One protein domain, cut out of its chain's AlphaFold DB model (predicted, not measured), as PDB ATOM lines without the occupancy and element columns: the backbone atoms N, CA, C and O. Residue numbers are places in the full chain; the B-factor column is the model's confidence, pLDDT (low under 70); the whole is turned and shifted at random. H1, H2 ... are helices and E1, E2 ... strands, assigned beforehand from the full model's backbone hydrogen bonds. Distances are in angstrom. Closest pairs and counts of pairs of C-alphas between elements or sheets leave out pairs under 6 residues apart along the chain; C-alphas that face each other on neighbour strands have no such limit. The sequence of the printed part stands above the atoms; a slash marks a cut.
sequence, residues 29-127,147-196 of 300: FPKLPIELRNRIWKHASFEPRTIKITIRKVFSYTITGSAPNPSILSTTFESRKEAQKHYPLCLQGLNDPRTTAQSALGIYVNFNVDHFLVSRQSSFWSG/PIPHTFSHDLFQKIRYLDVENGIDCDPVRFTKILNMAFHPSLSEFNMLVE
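This is residues 29 to 127 and 147 to 196 of the 300 residues of an uncharacterized protein of Hyaloscypha variabilis F (UniProt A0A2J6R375). A strongly twisted sheet of five strands, with helix H5 grazing it near E6 and E7, forms one part of an elongated model, and a cluster of three helices, H1, H2 and H3, makes the far end, off the sheet. A small separate hairpin of E3 and E4 follows H3 and comes before E5 along the chain, and residues 97 to 102 of its long loop stick out. The printed part has 149 residues, with five named helices and seven named strands in the order H1 E1 E2 H2 H3 E3 E4 E5 H4 E6 H5 E7; the large sheet is mixed, in the order E2 E1 E5 E6 E7. The class is mixed, helices and strands, with 66 residues, under half, in named elements. The whole is compact, with a radius of gyration of the C-alphas of 17.2 A and spans of 59 by 38 by 28 A.

H1, residues 34 to 44, touches H3, residues 77 to 83, at a steep tilt of 49 degrees, the same way; their closest C-alphas are those of Trp 41 and Ser 79, 5.5 A apart. H2, residues 72 to 75, touches H3, with the C-alphas of Leu 73 and Arg 80 closest at 4.3 A. E1, residues 50 to 57, and E2, residues 60 to 62, form an antiparallel hairpin, with N 54 and O 62 within hydrogen-bond range at 2.9 A. E3, residues 89 to 91, and E4, residues 106 to 108, form another, with N 90 and O 107 at 2.8 A. E5, residues 115 to 118, is parallel to E1, with N 51 and O 115 at 2.7 A. E6, residues 162 to 165, is parallel to E5, with N 164 and O 116 at 2.7 A. E7, residues 190 to 193, is parallel to E6, with N 165 and O 192 at 2.9 A. H5, residues 173 to 183, only grazes the sheet, with residues 179 to 183; E6, H5 and E7 make a strand-helix-strand unit, two parallel neighbour strands with a helix between, and its crossover is right-handed. H4, residues 154 to 157, is not on the sheet and is close to but not clearly touching H5, the C-alphas of Phe 157 and Met 182 being 6.6 A apart. Every O i to N i+4 pair is within hydrogen-bond range in H1 and H3, and 6 of 7 in H5; H2 and H4 are too short for such a pair.

H1 begins at C-alpha 34 (16.946, 26.960, 28.782) and is 15.2 A long. E1 measures 21.5 A and H5 14.9 A. E7 ends at C-alpha 193 (-18.889, 45.742, 40.315).

The C-alphas of Lys 31 and Gly 127, the two farthest apart, are 59.8 A apart. Residues 128 to 146 are not printed, and C-alphas 127 and 147 are 33.7 A apart across this cut. The link from E3 to E4 is long. The mean pLDDT of the printed part is 81.0; 35 residues are under 70, among them 93 to 104 and 147 to 154.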
ATOM      1  N   PHE A  29       9.516  21.173  26.419       86.00
ATOM      2  CA  PHE A  29      10.261  21.595  25.221       86.00
ATOM      3  C   PHE A  29      11.749  21.177  25.187       86.00
ATOM      4  O   PHE A  29      12.628  22.029  25.317       86.00
ATOM      5  N   PRO A  30      12.074  19.882  25.004       87.00
ATOM      6  CA  PRO A  30      13.420  19.377  25.300       87.00
ATOM      7  C   PRO A  30      14.484  19.906  24.332       87.00
ATOM      8  O   PRO A  30      15.668  19.928  24.650       87.00
ATOM      9  N   LYS A  31      14.056  20.360  23.151       94.38
ATOM     10  CA  LYS A  31      14.917  20.957  22.124       94.38
ATOM     11  C   LYS A  31      15.115  22.464  22.303       94.38
ATOM     12  O   LYS A  31      15.879  23.064  21.553       94.38
ATOM     13  N   LEU A  32      14.405  23.089  23.243       96.31
ATOM     14  CA  LEU A  32      14.426  24.533  23.419       96.31
ATOM     15  C   LEU A  32      15.527  24.935  24.421       96.31
ATOM     16  O   LEU A  32      15.564  24.387  25.532       96.31
ATOM     17  N   PRO A  33      16.398  25.907  24.074       95.88
ATOM     18  CA  PRO A  33      17.372  26.472  25.003       95.88
ATOM     19  C   PRO A  33      16.730  26.901  26.325       95.88
ATOM     20  O   PRO A  33      15.582  27.363  26.361       95.88
ATOM     21  N   ILE A  34      17.465  26.732  27.426       94.81
ATOM     22  CA  ILE A  34      16.946  26.960  28.782       94.81
ATOM     23  C   ILE A  34      16.481  28.408  28.984       94.81
ATOM     24  O   ILE A  34      15.502  28.657  29.680       94.81
ATOM     25  N   GLU A  35      17.118  29.366  28.313       95.94
ATOM     26  CA  GLU A  35      16.777  30.786  28.364       95.94
ATOM     27  C   GLU A  35      15.376  31.037  27.807       95.94
ATOM     28  O   GLU A  35      14.603  31.805  28.381       95.94
ATOM     29  N   LEU A  36      15.030  30.368  26.706       96.88
ATOM     30  CA  LEU A  36      13.713  30.483  26.090       96.88
ATOM     31  C   LEU A  36      12.653  29.750  26.917       96.88
ATOM     32  O   LEU A  36      11.570  30.296  27.114       96.88
ATOM     33  N   ARG A  37      12.975  28.581  27.486       95.75
ATOM     34  CA  ARG A  37      12.081  27.882  28.428       95.75
ATOM     35  C   ARG A  37      11.752  28.749  29.644       95.75
ATOM     36  O   ARG A  37      10.583  28.912  29.982       95.75
ATOM     37  N   ASN A  38      12.758  29.389  30.237       94.94
ATOM     38  CA  ASN A  38      12.565  30.314  31.356       94.94
ATOM     39  C   ASN A  38      11.707  31.524  30.964       94.94
ATOM     40  O   ASN A  38      10.885  31.966  31.761       94.94
ATOM     41  N   ARG A  39      11.850  32.053  29.740       96.69
ATOM     42  CA  ARG A  39      10.979  33.131  29.238       96.69
ATOM     43  C   ARG A  39       9.526  32.680  29.089       96.69
ATOM     44  O   ARG A  39       8.643  33.448  29.459       96.69
ATOM     45  N   ILE A  40       9.284  31.459  28.607       96.25
ATOM     46  CA  ILE A  40       7.934  30.880  28.510       96.25
ATOM     47  C   ILE A  40       7.306  30.784  29.901       96.25
ATOM     48  O   ILE A  40       6.222  31.321  30.114       96.25
ATOM     49  N   TRP A  41       8.000  30.177  30.869       96.81
ATOM     50  CA  TRP A  41       7.469  30.031  32.229       96.81
ATOM     51  C   TRP A  41       7.287  31.362  32.945       96.81
ATOM     52  O   TRP A  41       6.292  31.559  33.645       96.81
ATOM     53  N   LYS A  42       8.202  32.310  32.723       97.19
ATOM     54  CA  LYS A  42       8.048  33.668  33.234       97.19
ATOM     55  C   LYS A  42       6.778  34.298  32.680       97.19
ATOM     56  O   LYS A  42       6.017  34.839  33.463       97.19
ATOM     57  N   HIS A  43       6.530  34.216  31.373       97.19
ATOM     58  CA  HIS A  43       5.330  34.794  30.768       97.19
ATOM     59  C   HIS A  43       4.046  34.108  31.259       97.19
ATOM     60  O   HIS A  43       3.137  34.792  31.716       97.19
ATOM     61  N   ALA A  44       4.022  32.773  31.279       96.19
ATOM     62  CA  ALA A  44       2.890  31.984  31.772       96.19
ATOM     63  C   ALA A  44       2.575  32.235  33.261       96.19
ATOM     64  O   ALA A  44       1.447  32.051  33.703       96.19
ATOM     65  N   SER A  45       3.549  32.695  34.057       97.12
ATOM     66  CA  SER A  45       3.320  33.039  35.470       97.12
ATOM     67  C   SER A  45       2.397  34.251  35.656       97.12
ATOM     68  O   SER A  45       1.902  34.463  36.764       97.12
ATOM     69  N   PHE A  46       2.168  35.044  34.607       96.88
ATOM     70  CA  PHE A  46       1.328  36.244  34.629       96.88
ATOM     71  C   PHE A  46      -0.023  36.045  33.928       96.88
ATOM     72  O   PHE A  46      -0.674  37.027  33.587       96.88
ATOM     73  N   GLU A  47      -0.448  34.801  33.704       95.44
ATOM     74  CA  GLU A  47      -1.795  34.519  33.205       95.44
ATOM     75  C   GLU A  47      -2.841  34.888  34.279       95.44
ATOM     76  O   GLU A  47      -2.790  34.332  35.382       95.44
ATOM     77  N   PRO A  48      -3.746  35.850  34.008       94.38
ATOM     78  CA  PRO A  48      -4.727  36.303  34.983       94.38
ATOM     79  C   PRO A  48      -5.806  35.242  35.202       94.38
ATOM     80  O   PRO A  48      -6.189  34.504  34.293       94.38
ATOM     81  N   ARG A  49      -6.341  35.192  36.419       93.75
ATOM     82  CA  ARG A  49      -7.468  34.322  36.776       93.75
ATOM     83  C   ARG A  49      -8.295  34.935  37.890       93.75
ATOM     84  O   ARG A  49      -7.808  35.756  38.664       93.75
ATOM     85  N   THR A  50      -9.523  34.455  38.015       93.00
ATOM     86  CA  THR A  50     -10.461  34.905  39.041       93.00
ATOM     87  C   THR A  50     -10.431  33.977  40.255       93.00
ATOM     88  O   THR A  50     -10.742  32.788  40.170       93.00
ATOM     89  N   ILE A  51     -10.074  34.523  41.413       92.06
ATOM     90  CA  ILE A  51     -10.109  33.864  42.716       92.06
ATOM     91  C   ILE A  51     -11.384  34.290  43.434       92.06
ATOM     92  O   ILE A  51     -11.497  35.411  43.928       92.06
ATOM     93  N   LYS A  52     -12.339  33.367  43.542       90.81
ATOM     94  CA  LYS A  52     -13.582  33.610  44.271       90.81
ATOM     95  C   LYS A  52     -13.347  33.584  45.786       90.81
ATOM     96  O   LYS A  52     -12.902  32.580  46.346       90.81
ATOM     97  N   ILE A  53     -13.662  34.689  46.459       87.94
ATOM     98  CA  ILE A  53     -13.613  34.834  47.917       87.94
ATOM     99  C   ILE A  53     -15.043  34.874  48.457       87.94
ATOM    100  O   ILE A  53     -15.871  35.657  48.000       87.94
ATOM    101  N   THR A  54     -15.314  34.079  49.491       85.88
ATOM    102  CA  THR A  54     -16.552  34.162  50.272       85.88
ATOM    103  C   THR A  54     -16.239  34.630  51.687       85.88
ATOM    104  O   THR A  54     -15.553  33.956  52.463       85.88
ATOM    105  N   ILE A  55     -16.768  35.794  52.047       83.31
ATOM    106  CA  ILE A  55     -16.573  36.405  53.363       83.31
ATOM    107  C   ILE A  55     -17.722  35.948  54.266       83.31
ATOM    108  O   ILE A  55     -18.860  36.337  54.046       83.31
ATOM    109  N   ARG A  56     -17.460  35.100  55.273       76.19
ATOM    110  CA  ARG A  56     -18.525  34.564  56.158       76.19
ATOM    111  C   ARG A  56     -18.652  35.279  57.502       76.19
ATOM    112  O   ARG A  56     -19.738  35.351  58.069       76.19
ATOM    113  N   LYS A  57     -17.539  35.760  58.055       72.19
ATOM    114  CA  LYS A  57     -17.492  36.540  59.304       72.19
ATOM    115  C   LYS A  57     -16.454  37.637  59.143       72.19
ATOM    116  O   LYS A  57     -15.545  37.492  58.332       72.19
ATOM    117  N   VAL A  58     -16.545  38.675  59.977       63.78
ATOM    118  CA  VAL A  58     -15.678  39.873  59.958       63.78
ATOM    119  C   VAL A  58     -14.177  39.549  59.890       63.78
ATOM    120  O   VAL A  58     -13.407  40.350  59.379       63.78
ATOM    121  N   PHE A  59     -13.770  38.371  60.365       62.38
ATOM    122  CA  PHE A  59     -12.379  37.926  60.344       62.38
ATOM    123  C   PHE A  59     -12.177  36.555  59.688       62.38
ATOM    124  O   PHE A  59     -11.057  36.060  59.684       62.38
ATOM    125  N   SER A  60     -13.222  35.898  59.169       68.31
ATOM    126  CA  SER A  60     -13.080  34.583  58.529       68.31
ATOM    127  C   SER A  60     -13.353  34.682  57.036       68.31
ATOM    128  O   SER A  60     -14.507  34.763  56.596       68.31
ATOM    129  N   TYR A  61     -12.270  34.622  56.277       71.56
ATOM    130  CA  TYR A  61     -12.290  34.535  54.830       71.56
ATOM    131  C   TYR A  61     -12.244  33.065  54.451       71.56
ATOM    132  O   TYR A  61     -11.318  32.340  54.819       71.56
ATOM    133  N   THR A  62     -13.272  32.614  53.744       73.88
ATOM    134  CA  THR A  62     -13.263  31.289  53.143       73.88
ATOM    135  C   THR A  62     -13.116  31.444  51.648       73.88
ATOM    136  O   THR A  62     -13.974  32.030  50.994       73.88
ATOM    137  N   ILE A  63     -12.029  30.920  51.100       73.88
ATOM    138  CA  ILE A  63     -11.881  30.807  49.654       73.88
ATOM    139  C   ILE A  63     -12.704  29.590  49.273       73.88
ATOM    140  O   ILE A  63     -12.307  28.454  49.516       73.88
ATOM    141  N   THR A  64     -13.920  29.830  48.801       67.75
ATOM    142  CA  THR A  64     -14.828  28.765  48.379       67.75
ATOM    143  C   THR A  64     -14.970  28.821  46.875       67.75
ATOM    144  O   THR A  64     -15.110  29.906  46.317       67.75
ATOM    145  N   GLY A  65     -14.979  27.657  46.232       64.62
ATOM    146  CA  GLY A  65     -14.896  27.591  44.775       64.62
ATOM    147  C   GLY A  65     -13.491  27.924  44.286       64.62
ATOM    148  O   GLY A  65     -13.355  28.585  43.264       64.62
ATOM    149  N   SER A  66     -12.462  27.520  45.051       59.59
ATOM    150  CA  SER A  66     -11.064  27.766  44.713       59.59
ATOM    151  C   SER A  66     -10.823  27.349  43.269       59.59
ATOM    152  O   SER A  66     -10.908  26.156  42.953       59.59
ATOM    153  N   ALA A  67     -10.494  28.319  42.414       64.25
ATOM    154  CA  ALA A  67      -9.789  28.009  41.188       64.25
ATOM    155  C   ALA A  67      -8.631  27.073  41.581       64.25
ATOM    156  O   ALA A  67      -7.975  27.328  42.603       64.25
ATOM    157  N   PRO A  68      -8.423  25.959  40.858       78.31
ATOM    158  CA  PRO A  68      -7.340  25.044  41.174       78.31
ATOM    159  C   PRO A  68      -6.027  25.826  41.284       78.31
ATOM    160  O   PRO A  68      -5.877  26.909  40.702       78.31
ATOM    161  N   ASN A  69      -5.071  25.285  42.047       88.06
ATOM    162  CA  ASN A  69      -3.717  25.834  42.044       88.06
ATOM    163  C   ASN A  69      -3.294  26.081  40.590       88.06
ATOM    164  O   ASN A  69      -3.571  25.227  39.742       88.06
ATOM    165  N   PRO A  70      -2.687  27.243  40.292       93.31
ATOM    166  CA  PRO A  70      -2.438  27.624  38.914       93.31
ATOM    167  C   PRO A  70      -1.622  26.519  38.242       93.31
ATOM    168  O   PRO A  70      -0.662  26.003  38.823       93.31
ATOM    169  N   SER A  71      -2.049  26.112  37.046       91.88
ATOM    170  CA  SER A  71      -1.562  24.915  36.338       91.88
ATOM    171  C   SER A  71      -0.038  24.910  36.177       91.88
ATOM    172  O   SER A  71       0.615  23.863  36.214       91.88
ATOM    173  N   ILE A  72       0.560  26.098  36.096       95.31
ATOM    174  CA  ILE A  72       2.004  26.318  36.068       95.31
ATOM    175  C   ILE A  72       2.744  25.685  37.267       95.31
ATOM    176  O   ILE A  72       3.872  25.212  37.122       95.31
ATOM    177  N   LEU A  73       2.122  25.583  38.446       94.94
ATOM    178  CA  LEU A  73       2.724  24.952  39.628       94.94
ATOM    179  C   LEU A  73       2.709  23.419  39.568       94.94
ATOM    180  O   LEU A  73       3.528  22.769  40.231       94.94
ATOM    181  N   SER A  74       1.807  22.827  38.783       92.56
ATOM    182  CA  SER A  74       1.685  21.374  38.614       92.56
ATOM    183  C   SER A  74       2.315  20.845  37.325       92.56
ATOM    184  O   SER A  74       2.520  19.642  37.229       92.56
ATOM    185  N   THR A  75       2.657  21.713  36.367       91.94
ATOM    186  CA  THR A  75       3.105  21.307  35.021       91.94
ATOM    187  C   THR A  75       4.466  20.600  35.030       91.94
ATOM    188  O   THR A  75       4.559  19.428  34.680       91.94
ATOM    189  N   THR A  76       5.541  21.286  35.431       93.50
ATOM    190  CA  THR A  76       6.913  20.735  35.479       93.50
ATOM    191  C   THR A  76       7.688  21.318  36.663       93.50
ATOM    192  O   THR A  76       7.263  22.299  37.276       93.50
ATOM    193  N   PHE A  77       8.853  20.748  36.988       93.62
ATOM    194  CA  PHE A  77       9.731  21.293  38.031       93.62
ATOM    195  C   PHE A  77      10.239  22.708  37.700       93.62
ATOM    196  O   PHE A  77      10.225  23.579  38.567       93.62
ATOM    197  N   GLU A  78      10.649  22.952  36.449       94.69
ATOM    198  CA  GLU A  78      11.126  24.266  35.984       94.69
ATOM    199  C   GLU A  78      10.027  25.325  36.104       94.69
ATOM    200  O   GLU A  78      10.233  26.377  36.707       94.69
ATOM    201  N   SER A  79       8.836  24.983  35.612       95.62
ATOM    202  CA  SER A  79       7.630  25.800  35.688       95.62
ATOM    203  C   SER A  79       7.268  26.155  37.133       95.62
ATOM    204  O   SER A  79       7.086  27.325  37.468       95.62
ATOM    205  N   ARG A  80       7.256  25.159  38.029       95.94
ATOM    206  CA  ARG A  80       6.983  25.367  39.456       95.94
ATOM    207  C   ARG A  80       8.010  26.289  40.107       95.94
ATOM    208  O   ARG A  80       7.627  27.173  40.869       95.94
ATOM    209  N   LYS A  81       9.299  26.090  39.819       96.38
ATOM    210  CA  LYS A  81      10.388  26.910  40.367       96.38
ATOM    211  C   LYS A  81      10.272  28.372  39.929       96.38
ATOM    212  O   LYS A  81      10.562  29.258  40.730       96.38
ATOM    213  N   GLU A  82       9.860  28.628  38.688       97.06
ATOM    214  CA  GLU A  82       9.620  29.991  38.201       97.06
ATOM    215  C   GLU A  82       8.374  30.603  38.848       97.06
ATOM    216  O   GLU A  82       8.448  31.681  39.434       97.06
ATOM    217  N   ALA A  83       7.254  29.880  38.841       96.94
ATOM    218  CA  ALA A  83       5.991  30.353  39.394       96.94
ATOM    219  C   ALA A  83       6.075  30.664  40.898       96.94
ATOM    220  O   ALA A  83       5.522  31.662  41.351       96.94
ATOM    221  N   GLN A  84       6.824  29.886  41.685       96.19
ATOM    222  CA  GLN A  84       7.012  30.148  43.121       96.19
ATOM    223  C   GLN A  84       7.659  31.510  43.433       96.19
ATOM    224  O   GLN A  84       7.551  31.981  44.563       96.19
ATOM    225  N   LYS A  85       8.292  32.178  42.456       96.94
ATOM    226  CA  LYS A  85       8.790  33.557  42.607       96.94
ATOM    227  C   LYS A  85       7.667  34.597  42.615       96.94
ATOM    228  O   LYS A  85       7.843  35.678  43.171       96.94
ATOM    229  N   HIS A  86       6.549  34.286  41.963       96.69
ATOM    230  CA  HIS A  86       5.437  35.206  41.716       96.69
ATOM    231  C   HIS A  86       4.180  34.858  42.512       96.69
ATOM    232  O   HIS A  86       3.391  35.747  42.811       96.69
ATOM    233  N   TYR A  87       4.019  33.587  42.875       96.00
ATOM    234  CA  TYR A  87       2.889  33.076  43.635       96.00
ATOM    235  C   TYR A  87       3.316  32.749  45.073       96.00
ATOM    236  O   TYR A  87       3.733  31.620  45.346       96.00
ATOM    237  N   PRO A  88       3.239  33.694  46.026       94.44
ATOM    238  CA  PRO A  88       3.294  33.363  47.445       94.44
ATOM    239  C   PRO A  88       2.177  32.387  47.841       94.44
ATOM    240  O   PRO A  88       1.048  32.473  47.357       94.44
ATOM    241  N   LEU A  89       2.499  31.477  48.764       92.19
ATOM    242  CA  LEU A  89       1.513  30.619  49.415       92.19
ATOM    243  C   LEU A  89       0.770  31.425  50.485       92.19
ATOM    244  O   LEU A  89       1.378  31.901  51.446       92.19
ATOM    245  N   CYS A  90      -0.542  31.546  50.328       87.94
ATOM    246  CA  CYS A  90      -1.433  32.177  51.286       87.94
ATOM    247  C   CYS A  90      -2.232  31.098  52.021       87.94
ATOM    248  O   CYS A  90      -3.013  30.365  51.413       87.94
ATOM    249  N   LEU A  91      -2.036  30.982  53.332       84.44
ATOM    250  CA  LEU A  91      -2.750  30.014  54.157       84.44
ATOM    251  C   LEU A  91      -4.138  30.530  54.501       84.44
ATOM    252  O   LEU A  91      -4.292  31.603  55.093       84.44
ATOM    253  N   GLN A  92      -5.147  29.726  54.189       77.50
ATOM    254  CA  GLN A  92      -6.497  29.972  54.656       77.50
ATOM    255  C   GLN A  92      -6.515  29.900  56.189       77.50
ATOM    256  O   GLN A  92      -6.109  28.901  56.783       77.50
ATOM    257  N   GLY A  93      -6.934  30.993  56.833       68.00
ATOM    258  CA  GLY A  93      -6.965  31.077  58.289       68.00
ATOM    259  C   GLY A  93      -7.866  29.989  58.869       68.00
ATOM    260  O   GLY A  93      -9.062  29.956  58.577       68.00
ATOM    261  N   LEU A  94      -7.297  29.121  59.711       60.91
ATOM    262  CA  LEU A  94      -8.019  28.132  60.517       60.91
ATOM    263  C   LEU A  94      -8.768  28.845  61.653       60.91
ATOM    264  O   LEU A  94      -8.479  28.654  62.830       60.91
ATOM    265  N   ASN A  95      -9.707  29.725  61.311       57.50
ATOM    266  CA  ASN A  95     -10.490  30.452  62.311       57.50
ATOM    267  C   ASN A  95     -11.617  29.601  62.905       57.50
ATOM    268  O   ASN A  95     -12.303  30.059  63.818       57.50
ATOM    269  N   ASP A  96     -11.801  28.369  62.421       58.00
ATOM    270  CA  ASP A  96     -12.663  27.394  63.070       58.00
ATOM    271  C   ASP A  96     -11.815  26.310  63.768       58.00
ATOM    272  O   ASP A  96     -11.281  25.414  63.109       58.00
ATOM    273  N   PRO A  97     -11.680  26.347  65.107       57.56
ATOM    274  CA  PRO A  97     -10.994  25.293  65.851       57.56
ATOM    275  C   PRO A  97     -11.698  23.928  65.732       57.56
ATOM    276  O   PRO A  97     -11.125  22.918  66.136       57.56
ATOM    277  N   ARG A  98     -12.925  23.878  65.186       58.34
ATOM    278  CA  ARG A  98     -13.666  22.639  64.902       58.34
ATOM    279  C   ARG A  98     -13.313  22.023  63.551       58.34
ATOM    280  O   ARG A  98     -13.601  20.846  63.358       58.34
ATOM    281  N   THR A  99     -12.665  22.758  62.642       57.47
ATOM    282  CA  THR A  99     -11.988  22.144  61.488       57.47
ATOM    283  C   THR A  99     -10.687  21.511  61.971       57.47
ATOM    284  O   THR A  99      -9.596  22.065  61.861       57.47
ATOM    285  N   THR A 100     -10.828  20.354  62.608       50.66
ATOM    286  CA  THR A 100      -9.752  19.516  63.125       50.66
ATOM    287  C   THR A 100      -8.805  19.104  61.998       50.66
ATOM    288  O   THR A 100      -9.124  18.234  61.199       50.66
ATOM    289  N   ALA A 101      -7.617  19.715  61.972       49.97
ATOM    290  CA  ALA A 101      -6.345  19.201  61.443       49.97
ATOM    291  C   ALA A 101      -6.245  18.726  59.974       49.97
ATOM    292  O   ALA A 101      -5.135  18.438  59.525       49.97
ATOM    293  N   GLN A 102      -7.321  18.662  59.194       47.53
ATOM    294  CA  GLN A 102      -7.244  18.268  57.790       47.53
ATOM    295  C   GLN A 102      -6.831  19.466  56.940       47.53
ATOM    296  O   GLN A 102      -7.668  20.220  56.465       47.53
ATOM    297  N   SER A 103      -5.509  19.612  56.814       53.59
ATOM    298  CA  SER A 103      -4.778  20.447  55.862       53.59
ATOM    299  C   SER A 103      -5.281  21.884  55.773       53.59
ATOM    300  O   SER A 103      -6.257  22.167  55.087       53.59
ATOM    301  N   ALA A 104      -4.556  22.822  56.386       58.25
ATOM    302  CA  ALA A 104      -4.660  24.220  55.983       58.25
ATOM    303  C   ALA A 104      -4.420  24.288  54.465       58.25
ATOM    304  O   ALA A 104      -3.284  24.179  54.001       58.25
ATOM    305  N   LEU A 105      -5.504  24.372  53.693       75.38
ATOM    306  CA  LEU A 105      -5.462  24.478  52.247       75.38
ATOM    307  C   LEU A 105      -4.911  25.869  51.956       75.38
ATOM    308  O   LEU A 105      -5.595  26.884  52.083       75.38
ATOM    309  N   GLY A 106      -3.612  25.921  51.685       85.44
ATOM    310  CA  GLY A 106      -2.984  27.121  51.171       85.44
ATOM    311  C   GLY A 106      -3.333  27.281  49.699       85.44
ATOM    312  O   GLY A 106      -3.354  26.302  48.952       85.44
ATOM    313  N   ILE A 107      -3.584  28.515  49.284       90.12
ATOM    314  CA  ILE A 107      -3.712  28.879  47.878       90.12
ATOM    315  C   ILE A 107      -2.475  29.665  47.463       90.12
ATOM    316  O   ILE A 107      -1.989  30.533  48.185       90.12
ATOM    317  N   TYR A 108      -1.945  29.347  46.297       93.81
ATOM    318  CA  TYR A 108      -0.903  30.143  45.664       93.81
ATOM    319  C   TYR A 108      -1.544  31.312  44.933       93.81
ATOM    320  O   TYR A 108      -2.469  31.063  44.168       93.81
ATOM    321  N   VAL A 109      -1.085  32.548  45.146       94.06
ATOM    322  CA  VAL A 109      -1.752  33.759  44.625       94.06
ATOM    323  C   VAL A 109      -0.743  34.738  44.037       94.06
ATOM    324  O   VAL A 109       0.191  35.118  44.731       94.06
ATOM    325  N   ASN A 110      -0.941  35.187  42.798       96.19
ATOM    326  CA  ASN A 110      -0.152  36.251  42.180       96.19
ATOM    327  C   ASN A 110      -0.940  37.564  42.196       96.19
ATOM    328  O   ASN A 110      -1.664  37.894  41.262       96.19
ATOM    329  N   PHE A 111      -0.744  38.357  43.247       94.94
ATOM    330  CA  PHE A 111      -1.424  39.639  43.464       94.94
ATOM    331  C   PHE A 111      -1.231  40.686  42.350       94.94
ATOM    332  O   PHE A 111      -1.915  41.705  42.354       94.94
ATOM    333  N   ASN A 112      -0.290  40.478  41.422       95.81
ATOM    334  CA  ASN A 112      -0.060  41.397  40.307       95.81
ATOM    335  C   ASN A 112      -0.963  41.145  39.096       95.81
ATOM    336  O   ASN A 112      -0.986  42.004  38.216       95.81
ATOM    337  N   VAL A 113      -1.653  40.000  39.031       95.69
ATOM    338  CA  VAL A 113      -2.504  39.608  37.887       95.69
ATOM    339  C   VAL A 113      -3.786  38.882  38.285       95.69
ATOM    340  O   VAL A 113      -4.727  38.858  37.504       95.69
ATOM    341  N   ASP A 114      -3.832  38.259  39.465       95.38
ATOM    342  CA  ASP A 114      -5.024  37.553  39.927       95.38
ATOM    343  C   ASP A 114      -6.117  38.570  40.296       95.38
ATOM    344  O   ASP A 114      -5.882  39.513  41.060       95.38
ATOM    345  N   HIS A 115      -7.318  38.330  39.774       93.69
ATOM    346  CA  HIS A 115      -8.540  39.054  40.100       93.69
ATOM    347  C   HIS A 115      -9.233  38.385  41.275       93.69
ATOM    348  O   HIS A 115      -9.363  37.163  41.317       93.69
ATOM    349  N   PHE A 116      -9.707  39.168  42.234       92.31
ATOM    350  CA  PHE A 116     -10.422  38.637  43.387       92.31
ATOM    351  C   PHE A 116     -11.898  38.940  43.259       92.31
ATOM    352  O   PHE A 116     -12.270  40.100  43.258       92.31
ATOM    353  N   LEU A 117     -12.735  37.908  43.212       92.00
ATOM    354  CA  LEU A 117     -14.177  38.066  43.087       92.00
ATOM    355  C   LEU A 117     -14.863  37.826  44.428       92.00
ATOM    356  O   LEU A 117     -14.865  36.699  44.934       92.00
ATOM    357  N   VAL A 118     -15.472  38.859  45.003       89.88
ATOM    358  CA  VAL A 118     -16.292  38.725  46.209       89.88
ATOM    359  C   VAL A 118     -17.627  38.091  45.829       89.88
ATOM    360  O   VAL A 118     -18.441  38.679  45.128       89.88
ATOM    361  N   SER A 119     -17.836  36.870  46.312       89.75
ATOM    362  CA  SER A 119     -19.019  36.051  46.049       89.75
ATOM    363  C   SER A 119     -20.289  36.649  46.658       89.75
ATOM    364  O   SER A 119     -20.251  37.085  47.810       89.75
ATOM    365  N   ARG A 120     -21.441  36.496  45.992       87.69
ATOM    366  CA  ARG A 120     -22.789  36.746  46.551       87.69
ATOM    367  C   ARG A 120     -23.120  35.895  47.777       87.69
ATOM    368  O   ARG A 120     -23.996  36.223  48.565       87.69
ATOM    369  N   GLN A 121     -22.407  34.780  47.952       86.06
ATOM    370  CA  GLN A 121     -22.507  33.941  49.152       86.06
ATOM    371  C   GLN A 121     -21.784  34.552  50.357       86.06
ATOM    372  O   GLN A 121     -21.818  33.974  51.448       86.06
ATOM    373  N   SER A 122     -21.084  35.674  50.168       84.75
ATOM    374  CA  SER A 122     -20.466  36.411  51.259       84.75
ATOM    375  C   SER A 122     -21.560  36.892  52.195       84.75
ATOM    376  O   SER A 122     -22.416  37.695  51.848       84.75
ATOM    377  N   SER A 123     -21.550  36.334  53.395       77.81
ATOM    378  CA  SER A 123     -22.545  36.574  54.411       77.81
ATOM    379  C   SER A 123     -21.974  37.594  55.386       77.81
ATOM    380  O   SER A 123     -21.174  37.279  56.270       77.81
ATOM    381  N   PHE A 124     -22.422  38.832  55.258       70.31
ATOM    382  CA  PHE A 124     -22.048  39.922  56.140       70.31
ATOM    383  C   PHE A 124     -22.977  39.983  57.364       70.31
ATOM    384  O   PHE A 124     -23.336  41.056  57.823       70.31
ATOM    385  N   TRP A 125     -23.298  38.847  57.991       58.47
ATOM    386  CA  TRP A 125     -24.254  38.814  59.108       58.47
ATOM    387  C   TRP A 125     -23.633  39.155  60.466       58.47
ATOM    388  O   TRP A 125     -22.510  38.752  60.800       58.47
ATOM    389  N   SER A 126     -24.370  39.916  61.276       48.69
ATOM    390  CA  SER A 126     -24.074  40.253  62.672       48.69
ATOM    391  C   SER A 126     -24.540  39.147  63.601       48.69
ATOM    392  O   SER A 126     -25.429  39.329  64.431       48.69
ATOM    393  N   GLY A 127     -23.869  38.001  63.540       49.53
ATOM    394  CA  GLY A 127     -23.687  37.296  64.799       49.53
ATOM    395  C   GLY A 127     -22.949  38.267  65.716       49.53
ATOM    396  O   GLY A 127     -21.813  38.629  65.396       49.53
ATOM    397  N   PRO A 147       9.759  31.507  58.446       56.16
ATOM    398  CA  PRO A 147       9.091  32.800  58.267       56.16
ATOM    399  C   PRO A 147       7.582  32.602  58.082       56.16
ATOM    400  O   PRO A 147       7.164  31.773  57.271       56.16
ATOM    401  N   ILE A 148       6.793  33.303  58.906       50.94
ATOM    402  CA  ILE A 148       5.364  33.038  59.085       50.94
ATOM    403  C   ILE A 148       4.689  33.087  57.708       50.94
ATOM    404  O   ILE A 148       4.708  34.142  57.066       50.94
ATOM    405  N   PRO A 149       4.122  31.970  57.222       57.59
ATOM    406  CA  PRO A 149       3.418  31.956  55.951       57.59
ATOM    407  C   PRO A 149       2.280  32.976  55.990       57.59
ATOM    408  O   PRO A 149       1.613  33.124  57.016       57.59
ATOM    409  N   HIS A 150       2.072  33.700  54.886       55.22
ATOM    410  CA  HIS A 150       1.038  34.726  54.804       55.22
ATOM    411  C   HIS A 150      -0.319  34.090  55.103       55.22
ATOM    412  O   HIS A 150      -0.856  33.341  54.293       55.22
ATOM    413  N   THR A 151      -0.873  34.351  56.279       59.12
ATOM    414  CA  THR A 151      -2.267  34.028  56.554       59.12
ATOM    415  C   THR A 151      -3.140  35.007  55.775       59.12
ATOM    416  O   THR A 151      -2.707  36.120  55.464       59.12
ATOM    417  N   PHE A 152      -4.369  34.613  55.435       61.44
ATOM    418  CA  PHE A 152      -5.405  35.564  55.014       61.44
ATOM    419  C   PHE A 152      -5.766  36.479  56.200       61.44
ATOM    420  O   PHE A 152      -6.807  36.330  56.837       61.44
ATOM    421  N   SER A 153      -4.838  37.369  56.552       64.94
ATOM    422  CA  SER A 153      -4.979  38.435  57.535       64.94
ATOM    423  C   SER A 153      -5.449  39.714  56.840       64.94
ATOM    424  O   SER A 153      -5.571  39.782  55.615       64.94
ATOM    425  N   HIS A 154      -5.682  40.758  57.636       63.50
ATOM    426  CA  HIS A 154      -5.960  42.106  57.142       63.50
ATOM    427  C   HIS A 154      -4.890  42.610  56.148       63.50
ATOM    428  O   HIS A 154      -5.192  43.406  55.263       63.50
ATOM    429  N   ASP A 155      -3.658  42.104  56.238       71.50
ATOM    430  CA  ASP A 155      -2.538  42.510  55.381       71.50
ATOM    431  C   ASP A 155      -2.674  41.984  53.947       71.50
ATOM    432  O   ASP A 155      -2.068  42.525  53.024       71.50
ATOM    433  N   LEU A 156      -3.471  40.931  53.728       77.50
ATOM    434  CA  LEU A 156      -3.659  40.363  52.396       77.50
ATOM    435  C   LEU A 156      -4.476  41.295  51.499       77.50
ATOM    436  O   LEU A 156      -4.130  41.466  50.334       77.50
ATOM    437  N   PHE A 157      -5.488  41.968  52.053       78.56
ATOM    438  CA  PHE A 157      -6.256  42.985  51.324       78.56
ATOM    439  C   PHE A 157      -5.381  44.146  50.867       78.56
ATOM    440  O   PHE A 157      -5.606  44.698  49.798       78.56
ATOM    441  N   GLN A 158      -4.317  44.443  51.617       84.56
ATOM    442  CA  GLN A 158      -3.355  45.471  51.236       84.56
ATOM    443  C   GLN A 158      -2.485  45.088  50.036       84.56
ATOM    444  O   GLN A 158      -1.745  45.924  49.520       84.56
ATOM    445  N   LYS A 159      -2.520  43.821  49.618       90.12
ATOM    446  CA  LYS A 159      -1.806  43.324  48.442       90.12
ATOM    447  C   LYS A 159      -2.723  43.163  47.237       90.12
ATOM    448  O   LYS A 159      -2.207  43.071  46.129       90.12
ATOM    449  N   ILE A 160      -4.043  43.131  47.430       91.19
ATOM    450  CA  ILE A 160      -5.006  42.989  46.334       91.19
ATOM    451  C   ILE A 160      -4.911  44.217  45.424       91.19
ATOM    452  O   ILE A 160      -4.914  45.357  45.901       91.19
ATOM    453  N   ARG A 161      -4.796  43.955  44.117       92.31
ATOM    454  CA  ARG A 161      -4.744  44.974  43.062       92.31
ATOM    455  C   ARG A 161      -6.005  45.031  42.210       92.31
ATOM    456  O   ARG A 161      -6.383  46.129  41.828       92.31
ATOM    457  N   TYR A 162      -6.642  43.894  41.955       92.31
ATOM    458  CA  TYR A 162      -7.858  43.806  41.145       92.31
ATOM    459  C   TYR A 162      -8.942  43.136  41.982       92.31
ATOM    460  O   TYR A 162      -8.773  41.994  42.423       92.31
ATOM    461  N   LEU A 163     -10.012  43.873  42.271       91.62
ATOM    462  CA  LEU A 163     -11.118  43.410  43.100       91.62
ATOM    463  C   LEU A 163     -12.425  43.571  42.330       91.62
ATOM    464  O   LEU A 163     -12.834  44.681  42.010       91.62
ATOM    465  N   ASP A 164     -13.092  42.452  42.117       90.88
ATOM    466  CA  ASP A 164     -14.405  42.363  41.514       90.88
ATOM    467  C   ASP A 164     -15.429  41.984  42.592       90.88
ATOM    468  O   ASP A 164     -15.141  41.238  43.536       90.88
ATOM    469  N   VAL A 165     -16.650  42.486  42.468       88.75
ATOM    470  CA  VAL A 165     -17.736  42.231  43.420       88.75
ATOM    471  C   VAL A 165     -18.940  41.698  42.648       88.75
ATOM    472  O   VAL A 165     -19.402  42.359  41.721       88.75
ATOM    473  N   GLU A 166     -19.427  40.495  42.990       88.06
ATOM    474  CA  GLU A 166     -20.649  39.945  42.378       88.06
ATOM    475  C   GLU A 166     -21.861  40.819  42.727       88.06
ATOM    476  O   GLU A 166     -21.955  41.355  43.835       88.06
ATOM    477  N   ASN A 167     -22.824  40.919  41.808       81.44
ATOM    478  CA  ASN A 167     -24.094  41.570  42.107       81.44
ATOM    479  C   ASN A 167     -24.848  40.834  43.233       81.44
ATOM    480  O   ASN A 167     -24.726  39.618  43.419       81.44
ATOM    481  N   GLY A 168     -25.679  41.570  43.970       80.44
ATOM    482  CA  GLY A 168     -26.600  40.993  44.948       80.44
ATOM    483  C   GLY A 168     -25.949  40.519  46.249       80.44
ATOM    484  O   GLY A 168     -26.529  39.681  46.946       80.44
ATOM    485  N   ILE A 169     -24.767  41.035  46.598       77.94
ATOM    486  CA  ILE A 169     -24.219  40.848  47.943       77.94
ATOM    487  C   ILE A 169     -25.083  41.616  48.941       77.94
ATOM    488  O   ILE A 169     -25.150  42.844  48.924       77.94
ATOM    489  N   ASP A 170     -25.682  40.872  49.862       71.69
ATOM    490  CA  ASP A 170     -26.431  41.426  50.982       71.69
ATOM    491  C   ASP A 170     -25.455  42.045  52.000       71.69
ATOM    492  O   ASP A 170     -24.742  41.338  52.728       71.69
ATOM    493  N   CYS A 171     -25.360  43.376  51.987       68.12
ATOM    494  CA  CYS A 171     -24.463  44.146  52.841       68.12
ATOM    495  C   CYS A 171     -25.272  45.003  53.813       68.12
ATOM    496  O   CYS A 171     -26.053  45.850  53.385       68.12
ATOM    497  N   ASP A 172     -25.013  44.870  55.118       73.88
ATOM    498  CA  ASP A 172     -25.409  45.930  56.048       73.88
ATOM    499  C   ASP A 172     -24.572  47.208  55.772       73.88
ATOM    500  O   ASP A 172     -23.415  47.088  55.342       73.88
ATOM    501  N   PRO A 173     -25.103  48.420  56.025       66.25
ATOM    502  CA  PRO A 173     -24.397  49.690  55.812       66.25
ATOM    503  C   PRO A 173     -22.980  49.761  56.412       66.25
ATOM    504  O   PRO A 173     -22.027  50.173  55.750       66.25
ATOM    505  N   VAL A 174     -22.806  49.271  57.645       67.56
ATOM    506  CA  VAL A 174     -21.536  49.262  58.402       67.56
ATOM    507  C   VAL A 174     -20.511  48.296  57.794       67.56
ATOM    508  O   VAL A 174     -19.314  48.342  58.090       67.56
ATOM    509  N   ARG A 175     -20.949  47.363  56.954       68.75
ATOM    510  CA  ARG A 175     -20.074  46.403  56.273       68.75
ATOM    511  C   ARG A 175     -19.862  46.745  54.824       68.75
ATOM    512  O   ARG A 175     -18.782  46.450  54.315       68.75
ATOM    513  N   PHE A 176     -20.816  47.426  54.205       70.88
ATOM    514  CA  PHE A 176     -20.568  48.089  52.943       70.88
ATOM    515  C   PHE A 176     -19.391  49.057  53.091       70.88
ATOM    516  O   PHE A 176     -18.460  48.970  52.305       70.88
ATOM    517  N   THR A 177     -19.301  49.828  54.182       70.88
ATOM    518  CA  THR A 177     -18.107  50.653  54.459       70.88
ATOM    519  C   THR A 177     -16.812  49.845  54.569       70.88
ATOM    520  O   THR A 177     -15.755  50.346  54.208       70.88
ATOM    521  N   LYS A 178     -16.841  48.570  54.984       73.31
ATOM    522  CA  LYS A 178     -15.654  47.697  54.913       73.31
ATOM    523  C   LYS A 178     -15.325  47.273  53.491       73.31
ATOM    524  O   LYS A 178     -14.147  47.262  53.151       73.31
ATOM    525  N   ILE A 179     -16.325  46.928  52.682       75.56
ATOM    526  CA  ILE A 179     -16.120  46.653  51.253       75.56
ATOM    527  C   ILE A 179     -15.554  47.888  50.569       75.56
ATOM    528  O   ILE A 179     -14.572  47.762  49.855       75.56
ATOM    529  N   LEU A 180     -16.079  49.069  50.877       74.81
ATOM    530  CA  LEU A 180     -15.530  50.337  50.428       74.81
ATOM    531  C   LEU A 180     -14.086  50.498  50.917       74.81
ATOM    532  O   LEU A 180     -13.185  50.649  50.107       74.81
ATOM    533  N   ASN A 181     -13.797  50.347  52.210       77.00
ATOM    534  CA  ASN A 181     -12.421  50.428  52.715       77.00
ATOM    535  C   ASN A 181     -11.457  49.455  52.007       77.00
ATOM    536  O   ASN A 181     -10.279  49.774  51.851       77.00
ATOM    537  N   MET A 182     -11.946  48.294  51.556       73.56
ATOM    538  CA  MET A 182     -11.193  47.364  50.706       73.56
ATOM    539  C   MET A 182     -11.056  47.879  49.265       73.56
ATOM    540  O   MET A 182      -9.940  47.951  48.755       73.56
ATOM    541  N   ALA A 183     -12.163  48.287  48.640       73.44
ATOM    542  CA  ALA A 183     -12.249  48.861  47.294       73.44
ATOM    543  C   ALA A 183     -11.422  50.145  47.133       73.44
ATOM    544  O   ALA A 183     -11.056  50.535  46.032       73.44
ATOM    545  N   PHE A 184     -11.103  50.810  48.236       69.12
ATOM    546  CA  PHE A 184     -10.369  52.064  48.223       69.12
ATOM    547  C   PHE A 184      -9.000  51.980  48.897       69.12
ATOM    548  O   PHE A 184      -8.360  53.002  49.185       69.12
ATOM    549  N   HIS A 185      -8.516  50.761  49.138       79.69
ATOM    550  CA  HIS A 185      -7.171  50.558  49.639       79.69
ATOM    551  C   HIS A 185      -6.128  51.077  48.617       79.69
ATOM    552  O   HIS A 185      -6.261  50.803  47.428       79.69
ATOM    553  N   PRO A 186      -5.056  51.790  49.037       81.69
ATOM    554  CA  PRO A 186      -4.029  52.346  48.141       81.69
ATOM    555  C   PRO A 186      -3.391  51.380  47.136       81.69
ATOM    556  O   PRO A 186      -2.795  51.831  46.163       81.69
ATOM    557  N   SER A 187      -3.416  50.080  47.427       81.25
ATOM    558  CA  SER A 187      -2.855  49.039  46.562       81.25
ATOM    559  C   SER A 187      -3.761  48.672  45.395       81.25
ATOM    560  O   SER A 187      -3.290  48.032  44.454       81.25
ATOM    561  N   LEU A 188      -5.044  49.024  45.473       83.88
ATOM    562  CA  LEU A 188      -6.021  48.633  44.484       83.88
ATOM    563  C   LEU A 188      -5.819  49.461  43.217       83.88
ATOM    564  O   LEU A 188      -5.807  50.689  43.246       83.88
ATOM    565  N   SER A 189      -5.583  48.755  42.119       82.88
ATOM    566  CA  SER A 189      -5.401  49.318  40.784       82.88
ATOM    567  C   SER A 189      -6.726  49.350  40.025       82.88
ATOM    568  O   SER A 189      -6.970  50.298  39.289       82.88
ATOM    569  N   GLU A 190      -7.581  48.348  40.239       83.69
ATOM    570  CA  GLU A 190      -8.868  48.204  39.562       83.69
ATOM    571  C   GLU A 190      -9.937  47.678  40.527       83.69
ATOM    572  O   GLU A 190      -9.682  46.774  41.333       83.69
ATOM    573  N   PHE A 191     -11.133  48.254  40.433       84.81
ATOM    574  CA  PHE A 191     -12.316  47.831  41.170       84.81
ATOM    575  C   PHE A 191     -13.500  47.753  40.214       84.81
ATOM    576  O   PHE A 191     -13.877  48.778  39.646       84.81
ATOM    577  N   ASN A 192     -14.109  46.575  40.086       81.69
ATOM    578  CA  ASN A 192     -15.303  46.396  39.268       81.69
ATOM    579  C   ASN A 192     -16.461  45.862  40.112       81.69
ATOM    580  O   ASN A 192     -16.310  44.949  40.926       81.69
ATOM    581  N   MET A 193     -17.657  46.391  39.877       78.69
ATOM    582  CA  MET A 193     -18.889  45.742  40.315       78.69
ATOM    583  C   MET A 193     -19.497  45.053  39.106       78.69
ATOM    584  O   MET A 193     -19.834  45.708  38.121       78.69
ATOM    585  N   LEU A 194     -19.595  43.728  39.165       79.62
ATOM    586  CA  LEU A 194     -20.170  42.955  38.078       79.62
ATOM    587  C   LEU A 194     -21.682  43.131  38.125       79.62
ATOM    588  O   LEU A 194     -22.328  42.665  39.059       79.62
ATOM    589  N   VAL A 195     -22.240  43.802  37.124       76.06
ATOM    590  CA  VAL A 195     -23.684  43.857  36.910       76.06
ATOM    591  C   VAL A 195     -24.048  42.605  36.123       76.06
ATOM    592  O   VAL A 195     -23.655  42.465  34.968       76.06
ATOM    593  N   GLU A 196     -24.738  41.654  36.758       73.00
ATOM    594  CA  GLU A 196     -25.362  40.565  36.003       73.00
ATOM    595  C   GLU A 196     -26.413  41.200  35.087       73.00
ATOM    596  O   GLU A 196     -27.322  41.876  35.575       73.00
TER     597      GLU A 196